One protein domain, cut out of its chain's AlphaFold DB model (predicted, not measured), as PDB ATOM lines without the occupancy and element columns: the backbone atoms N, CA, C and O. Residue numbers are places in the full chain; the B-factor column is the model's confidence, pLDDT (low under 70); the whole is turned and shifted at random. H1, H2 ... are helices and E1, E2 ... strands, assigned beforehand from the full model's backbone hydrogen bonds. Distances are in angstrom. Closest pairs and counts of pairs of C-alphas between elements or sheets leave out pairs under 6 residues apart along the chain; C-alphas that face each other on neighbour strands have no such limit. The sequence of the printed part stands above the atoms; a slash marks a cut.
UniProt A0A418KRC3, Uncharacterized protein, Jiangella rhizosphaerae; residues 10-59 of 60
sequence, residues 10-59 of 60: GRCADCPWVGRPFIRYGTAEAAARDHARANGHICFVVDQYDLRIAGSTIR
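AT A GLANCE: This is residues 10 to 59 of the 60 residues of an uncharacterized protein of Jiangella rhizosphaerae (UniProt A0A418KRC3). Picture one helix, H1, packed over one face of a very small sheet of two strands, E1 and E2, with long stretches of loop making up the rest. Residues 13 to 24 fold back past E1 on the side away from E2, and residues 47 to 59 turn and run back past E2 on the side away from E1. The printed part has 50 residues with one named helix and two named strands, in the order E1, H1, E2; the sheet order is E1 - E2, antiparallel, and the class is mixed, helices and strands, with under half of the residues in named elements. The whole is compact, with a radius of gyration of the C-alphas of 9.4 A, and rounded, with spans of 25 by 19 by 17 A, H1 running along the longest.

HOW THE PARTS SIT: Start at E1, residues 10 to 12, and set it beside E2, residues 43 to 46. These neighbour strands are antiparallel, with 134 degrees between their N-to-C directions. C-alphas 12 and 43 face each other at 4.4 A, and C-alphas 10 and 45 at 4.5 A. Look there for N 11 and O 44, 2.8 A apart, and N 44 and O 11, 2.9 A apart, both within hydrogen-bond range. Now turn to H1, residues 25 to 39, in which every O i to N i+4 pair is within hydrogen-bond range. It has 8 pairs of C-alphas within 8 A of E1, the closest being those of Gly 10 and Ala 32, 4.4 A apart. With E2 it has 10 such pairs, the closest being those of Ala 32 and Cys 43, 5.6 A apart. Ala 32 is the helix residue in both of these closest pairs.

IN THESE COORDINATES: Find C-alpha 10 at (23.133, -22.240, 32.741); from there E1 runs 6.9 A to C-alpha 12. Residues 13 to 24 then bring you to H1, which begins with C-alpha 25 at (17.842, -27.850, 27.543) and covers 21.3 A to C-alpha 39. After three more residues E2 begins at Cys 43, and it runs 10.0 A to C-alpha 46 at (19.509, -18.970, 28.614).

THE WHOLE: The two C-alphas farthest apart are those of Ala 38 and Tyr 49, at 26.2 A, while those of Gly 10 and Arg 59, the first and last printed, are 12.9 A apart. The printed part has no cut. The link from E1 to H1, 12 residues, is long, and the link from H1 to E2 is tight. In this model the mean pLDDT of the printed part is 96.5, and no printed residue is under 70.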
ATOM      1  N   GLY A  10      23.439 -22.777  31.420       97.75
ATOM      2  CA  GLY A  10      23.133 -22.240  32.741       97.75
ATOM      3  C   GLY A  10      23.778 -20.871  32.945       97.75
ATOM      4  O   GLY A  10      24.860 -20.608  32.420       97.75
ATOM      5  N   ARG A  11      23.131 -20.009  33.721       97.88
ATOM      6  CA  ARG A  11      23.669 -18.729  34.180       97.88
ATOM      7  C   ARG A  11      23.277 -18.519  35.636       97.88
ATOM      8  O   ARG A  11      22.170 -18.884  36.035       97.88
ATOM      9  N   CYS A  12      24.191 -17.948  36.406       97.88
ATOM     10  CA  CYS A  12      23.932 -17.548  37.780       97.88
ATOM     11  C   CYS A  12      23.452 -16.089  37.817       97.88
ATOM     12  O   CYS A  12      23.937 -15.258  37.045       97.88
ATOM     13  N   ALA A  13      22.483 -15.782  38.680       96.88
ATOM     14  CA  ALA A  13      22.063 -14.407  38.949       96.88
ATOM     15  C   ALA A  13      23.003 -13.708  39.943       96.88
ATOM     16  O   ALA A  13      23.193 -12.498  39.855       96.88
ATOM     17  N   ASP A  14      23.591 -14.475  40.863       96.56
ATOM     18  CA  ASP A  14      24.327 -13.961  42.021       96.56
ATOM     19  C   ASP A  14      25.839 -13.838  41.780       96.56
ATOM     20  O   ASP A  14      26.538 -13.139  42.510       96.56
ATOM     21  N   CYS A  15      26.373 -14.512  40.758       97.19
ATOM     22  CA  CYS A  15      27.807 -14.527  40.471       97.19
ATOM     23  C   CYS A  15      28.084 -14.581  38.954       97.19
ATOM     24  O   CYS A  15      27.182 -14.882  38.169       97.19
ATOM     25  N   PRO A  16      29.326 -14.326  38.495       97.44
ATOM     26  CA  PRO A  16      29.648 -14.246  37.066       97.44
ATOM     27  C   PRO A  16      29.714 -15.614  36.364       97.44
ATOM     28  O   PRO A  16      30.187 -15.705  35.231       97.44
ATOM     29  N   TRP A  17      29.273 -16.693  37.015       97.81
ATOM     30  CA  TRP A  17      29.301 -18.026  36.429       97.81
ATOM     31  C   TRP A  17      28.376 -18.133  35.210       97.81
ATOM     32  O   TRP A  17      27.185 -17.801  35.250       97.81
ATOM     33  N   VAL A  18      28.942 -18.671  34.129       97.06
ATOM     34  CA  VAL A  18      28.252 -19.011  32.887       97.06
ATOM     35  C   VAL A  18      28.587 -20.459  32.552       97.06
ATOM     36  O   VAL A  18      29.752 -20.832  32.404       97.06
ATOM     37  N   GLY A  19      27.555 -21.287  32.439       95.75
ATOM     38  CA  GLY A  19      27.682 -22.697  32.114       95.75
ATOM     39  C   GLY A  19      28.126 -22.938  30.673       95.75
ATOM     40  O   GLY A  19      28.017 -22.087  29.785       95.75
ATOM     41  N   ARG A  20      28.596 -24.161  30.421       95.31
ATOM     42  CA  ARG A  20      28.922 -24.621  29.067       95.31
ATOM     43  C   ARG A  20      27.660 -24.639  28.185       95.31
ATOM     44  O   ARG A  20      26.574 -24.908  28.698       95.31
ATOM     45  N   PRO A  21      27.787 -24.386  26.871       95.56
ATOM     46  CA  PRO A  21      26.672 -24.527  25.944       95.56
ATOM     47  C   PRO A  21      26.361 -26.005  25.665       95.56
ATOM     48  O   PRO A  21      27.261 -26.810  25.421       95.56
ATOM     49  N   PHE A  22      25.075 -26.338  25.635       94.81
ATOM     50  CA  PHE A  22      24.536 -27.663  25.343       94.81
ATOM     51  C   PHE A  22      23.438 -27.579  24.288       94.81
ATOM     52  O   PHE A  22      22.688 -26.612  24.238       94.81
ATOM     53  N   ILE A  23      23.285 -28.625  23.478       93.81
ATOM     54  CA  ILE A  23      22.185 -28.703  22.502       93.81
ATOM     55  C   ILE A  23      20.843 -29.005  23.182       93.81
ATOM     56  O   ILE A  23      19.783 -28.624  22.695       93.81
ATOM     57  N   ARG A  24      20.869 -29.705  24.322       93.06
ATOM     58  CA  ARG A  24      19.667 -30.107  25.058       93.06
ATOM     59  C   ARG A  24      19.461 -29.207  26.268       93.06
ATOM     60  O   ARG A  24      20.355 -29.096  27.106       93.06
ATOM     61  N   TYR A  25      18.253 -28.659  26.394       94.69
ATOM     62  CA  TYR A  25      17.842 -27.850  27.543       94.69
ATOM     63  C   TYR A  25      18.091 -28.572  28.877       94.69
ATOM     64  O   TYR A  25      18.726 -28.011  29.761       94.69
ATOM     65  N   GLY A  26      17.685 -29.843  28.999       96.00
ATOM     66  CA  GLY A  26      17.810 -30.588  30.258       96.00
ATOM     67  C   GLY A  26      19.249 -30.722  30.771       96.00
ATOM     68  O   GLY A  26      19.471 -30.748  31.977       96.00
ATOM     69  N   THR A  27      20.247 -30.740  29.882       97.12
ATOM     70  CA  THR A  27      21.662 -30.757  30.289       97.12
ATOM     71  C   THR A  27      22.113 -29.393  30.815       97.12
ATOM     72  O   THR A  27      22.828 -29.328  31.812       97.12
ATOM     73  N   ALA A  28      21.660 -28.304  30.187       97.38
ATOM     74  CA  ALA A  28      21.905 -26.952  30.686       97.38
ATOM     75  C   ALA A  28      21.205 -26.707  32.032       97.38
ATOM     76  O   ALA A  28      21.809 -26.124  32.930       97.38
ATOM     77  N   GLU A  29      19.972 -27.198  32.195       97.69
ATOM     78  CA  GLU A  29      19.236 -27.139  33.461       97.69
ATOM     79  C   GLU A  29      19.960 -27.919  34.562       97.69
ATOM     80  O   GLU A  29      20.121 -27.403  35.664       97.69
ATOM     81  N   ALA A  30      20.450 -29.129  34.273       97.81
ATOM     82  CA  ALA A  30      21.205 -29.920  35.241       97.81
ATOM     83  C   ALA A  30      22.477 -29.194  35.710       97.81
ATOM     84  O   ALA A  30      22.746 -29.155  36.907       97.81
ATOM     85  N   ALA A  31      23.214 -28.562  34.790       97.69
ATOM     86  CA  ALA A  31      24.397 -27.770  35.127       97.69
ATOM     87  C   ALA A  31      24.051 -26.525  35.965       97.69
ATOM     88  O   ALA A  31      24.739 -26.217  36.934       97.69
ATOM     89  N   ALA A  32      22.973 -25.816  35.613       97.81
ATOM     90  CA  ALA A  32      22.477 -24.685  36.396       97.81
ATOM     91  C   ALA A  32      22.024 -25.123  37.798       97.81
ATOM     92  O   ALA A  32      22.290 -24.429  38.776       97.81
ATOM     93  N   ARG A  33      21.380 -26.293  37.905       98.06
ATOM     94  CA  ARG A  33      20.964 -26.872  39.182       98.06
ATOM     95  C   ARG A  33      22.166 -27.192  40.045       98.06
ATOM     96  O   ARG A  33      22.178 -26.766  41.188       98.06
ATOM     97  N   ASP A  34      23.154 -27.896  39.507       97.81
ATOM     98  CA  ASP A  34      24.386 -28.239  40.220       97.81
ATOM     99  C   ASP A  34      25.072 -26.996  40.806       97.81
ATOM    100  O   ASP A  34      25.331 -26.945  42.007       97.81
ATOM    101  N   HIS A  35      25.226 -25.938  40.001       97.81
ATOM    102  CA  HIS A  35      25.785 -24.674  40.478       97.81
ATOM    103  C   HIS A  35      24.934 -24.026  41.580       97.81
ATOM    104  O   HIS A  35      25.483 -23.608  42.603       97.81
ATOM    105  N   ALA A  36      23.608 -23.969  41.394       97.88
ATOM    106  CA  ALA A  36      22.681 -23.467  42.406       97.88
ATOM    107  C   ALA A  36      22.828 -24.244  43.721       97.88
ATOM    108  O   ALA A  36      22.903 -23.628  44.782       97.88
ATOM    109  N   ARG A  37      22.955 -25.580  43.656       97.12
ATOM    110  CA  ARG A  37      23.128 -26.422  44.848       97.12
ATOM    111  C   ARG A  37      24.440 -26.183  45.564       97.12
ATOM    112  O   ARG A  37      24.454 -26.070  46.783       97.12
ATOM    113  N   ALA A  38      25.530 -26.142  44.807       97.38
ATOM    114  CA  ALA A  38      26.871 -26.042  45.363       97.38
ATOM    115  C   ALA A  38      27.116 -24.701  46.072       97.38
ATOM    116  O   ALA A  38      27.939 -24.643  46.979       97.38
ATOM    117  N   ASN A  39      26.407 -23.641  45.669       96.44
ATOM    118  CA  ASN A  39      26.667 -22.280  46.141       96.44
ATOM    119  C   ASN A  39      25.473 -21.623  46.856       96.44
ATOM    120  O   ASN A  39      25.621 -20.526  47.379       96.44
ATOM    121  N   GLY A  40      24.292 -22.251  46.874       96.38
ATOM    122  CA  GLY A  40      23.073 -21.620  47.401       96.38
ATOM    123  C   GLY A  40      22.620 -20.410  46.575       96.38
ATOM    124  O   GLY A  40      22.118 -19.435  47.124       96.38
ATOM    125  N   HIS A  41      22.848 -20.443  45.260       97.50
ATOM    126  CA  HIS A  41      22.560 -19.337  44.343       97.50
ATOM    127  C   HIS A  41      21.278 -19.565  43.535       97.50
ATOM    128  O   HIS A  41      20.826 -20.693  43.328       97.50
ATOM    129  N   ILE A  42      20.740 -18.487  42.975       97.69
ATOM    130  CA  ILE A  42      19.664 -18.506  41.994       97.69
ATOM    131  C   ILE A  42      20.271 -18.656  40.601       97.69
ATOM    132  O   ILE A  42      21.004 -17.798  40.105       97.69
ATOM    133  N   CYS A  43      19.910 -19.742  39.923       98.25
ATOM    134  CA  CYS A  43      20.340 -20.001  38.551       98.25
ATOM    135  C   CYS A  43      19.161 -20.066  37.585       98.25
ATOM    136  O   CYS A  43      18.004 -20.222  37.978       98.25
ATOM    137  N   PHE A  44      19.456 -19.936  36.297       98.31
ATOM    138  CA  PHE A  44      18.486 -20.086  35.217       98.31
ATOM    139  C   PHE A  44      19.165 -20.539  33.926       98.31
ATOM    140  O   PHE A  44      20.391 -20.560  33.831       98.31
ATOM    141  N   VAL A  45      18.371 -20.912  32.924       98.31
ATOM    142  CA  VAL A  45      18.871 -21.293  31.599       98.31
ATOM    143  C   VAL A  45      18.637 -20.148  30.618       98.31
ATOM    144  O   VAL A  45      17.581 -19.513  30.637       98.31
ATOM    145  N   VAL A  46      19.614 -19.895  29.750       97.56
ATOM    146  CA  VAL A  46      19.509 -18.970  28.614       97.56
ATOM    147  C   VAL A  46      19.726 -19.705  27.290       97.56
ATOM    148  O   VAL A  46      20.390 -20.747  27.273       97.56
ATOM    149  N   ASP A  47      19.179 -19.175  26.197       94.62
ATOM    150  CA  ASP A  47      19.456 -19.637  24.831       94.62
ATOM    151  C   ASP A  47      20.752 -19.025  24.247       94.62
ATOM    152  O   ASP A  47      21.517 -18.339  24.935       94.62
ATOM    153  N   GLN A  48      21.023 -19.283  22.964       92.94
ATOM    154  CA  GLN A  48      22.220 -18.787  22.273       92.94
ATOM    155  C   GLN A  48      22.279 -17.264  22.111       92.94
ATOM    156  O   GLN A  48      23.334 -16.744  21.751       92.94
ATOM    157  N   TYR A  49      21.166 -16.570  22.336       93.19
ATOM    158  CA  TYR A  49      21.048 -15.120  22.269       93.19
ATOM    159  C   TYR A  49      21.063 -14.495  23.671       93.19
ATOM    160  O   TYR A  49      20.723 -13.326  23.825       93.19
ATOM    161  N   ASP A  50      21.447 -15.270  24.695       92.94
ATOM    162  CA  ASP A  50      21.418 -14.883  26.110       92.94
ATOM    163  C   ASP A  50      20.020 -14.526  26.638       92.94
ATOM    164  O   ASP A  50      19.886 -13.935  27.714       92.94
ATOM    165  N   LEU A  51      18.966 -14.947  25.936       94.94
ATOM    166  CA  LEU A  51      17.599 -14.766  26.401       94.94
ATOM    167  C   LEU A  51      17.260 -15.849  27.418       94.94
ATOM    168  O   LEU A  51      17.451 -17.044  27.186       94.94
ATOM    169  N   ARG A  52      16.742 -15.429  28.572       96.31
ATOM    170  CA  ARG A  52      16.324 -16.339  29.637       96.31
ATOM    171  C   ARG A  52      15.126 -17.172  29.198       96.31
ATOM    172  O   ARG A  52      14.098 -16.633  28.801       96.31
ATOM    173  N   ILE A  53      15.232 -18.484  29.382       96.50
ATOM    174  CA  ILE A  53      14.130 -19.415  29.168       96.50
ATOM    175  C   ILE A  53      13.107 -19.242  30.295       96.50
ATOM    176  O   ILE A  53      13.446 -19.323  31.481       96.50
ATOM    177  N   ALA A  54      11.847 -19.005  29.938       96.06
ATOM    178  CA  ALA A  54      10.759 -18.882  30.903       96.06
ATOM    179  C   ALA A  54      10.608 -20.170  31.735       96.06
ATOM    180  O   ALA A  54      10.763 -21.274  31.222       96.06
ATOM    181  N   GLY A  55      10.343 -20.035  33.037       95.25
ATOM    182  CA  GLY A  55      10.206 -21.182  33.948       95.25
ATOM    183  C   GLY A  55      11.517 -21.880  34.340       95.25
ATOM    184  O   GLY A  55      11.494 -22.727  35.222       95.25
ATOM    185  N   SER A  56      12.668 -21.490  33.781       96.50
ATOM    186  CA  SER A  56      13.965 -22.132  34.069       96.50
ATOM    187  C   SER A  56      14.618 -21.721  35.395       96.50
ATOM    188  O   SER A  56      15.780 -22.034  35.633       96.50
ATOM    189  N   THR A  57      13.914 -20.976  36.250       97.69
ATOM    190  CA  THR A  57      14.460 -20.499  37.527       97.69
ATOM    191  C   THR A  57      14.686 -21.662  38.476       97.69
ATOM    192  O   THR A  57      13.749 -22.385  38.809       97.69
ATOM    193  N   ILE A  58      15.904 -21.782  38.985       96.75
ATOM    194  CA  ILE A  58      16.288 -22.779  39.973       96.75
ATOM    195  C   ILE A  58      16.665 -22.045  41.253       96.75
ATOM    196  O   ILE A  58      17.465 -21.111  41.231       96.75
ATOM    197  N   ARG A  59      16.052 -22.474  42.356       92.38
ATOM    198  CA  ARG A  59      16.306 -22.004  43.721       92.38
ATOM    199  C   ARG A  59      16.751 -23.198  44.548       92.38
ATOM    200  O   ARG A  59      16.223 -24.289  44.312       92.38
TER     201      ARG A  59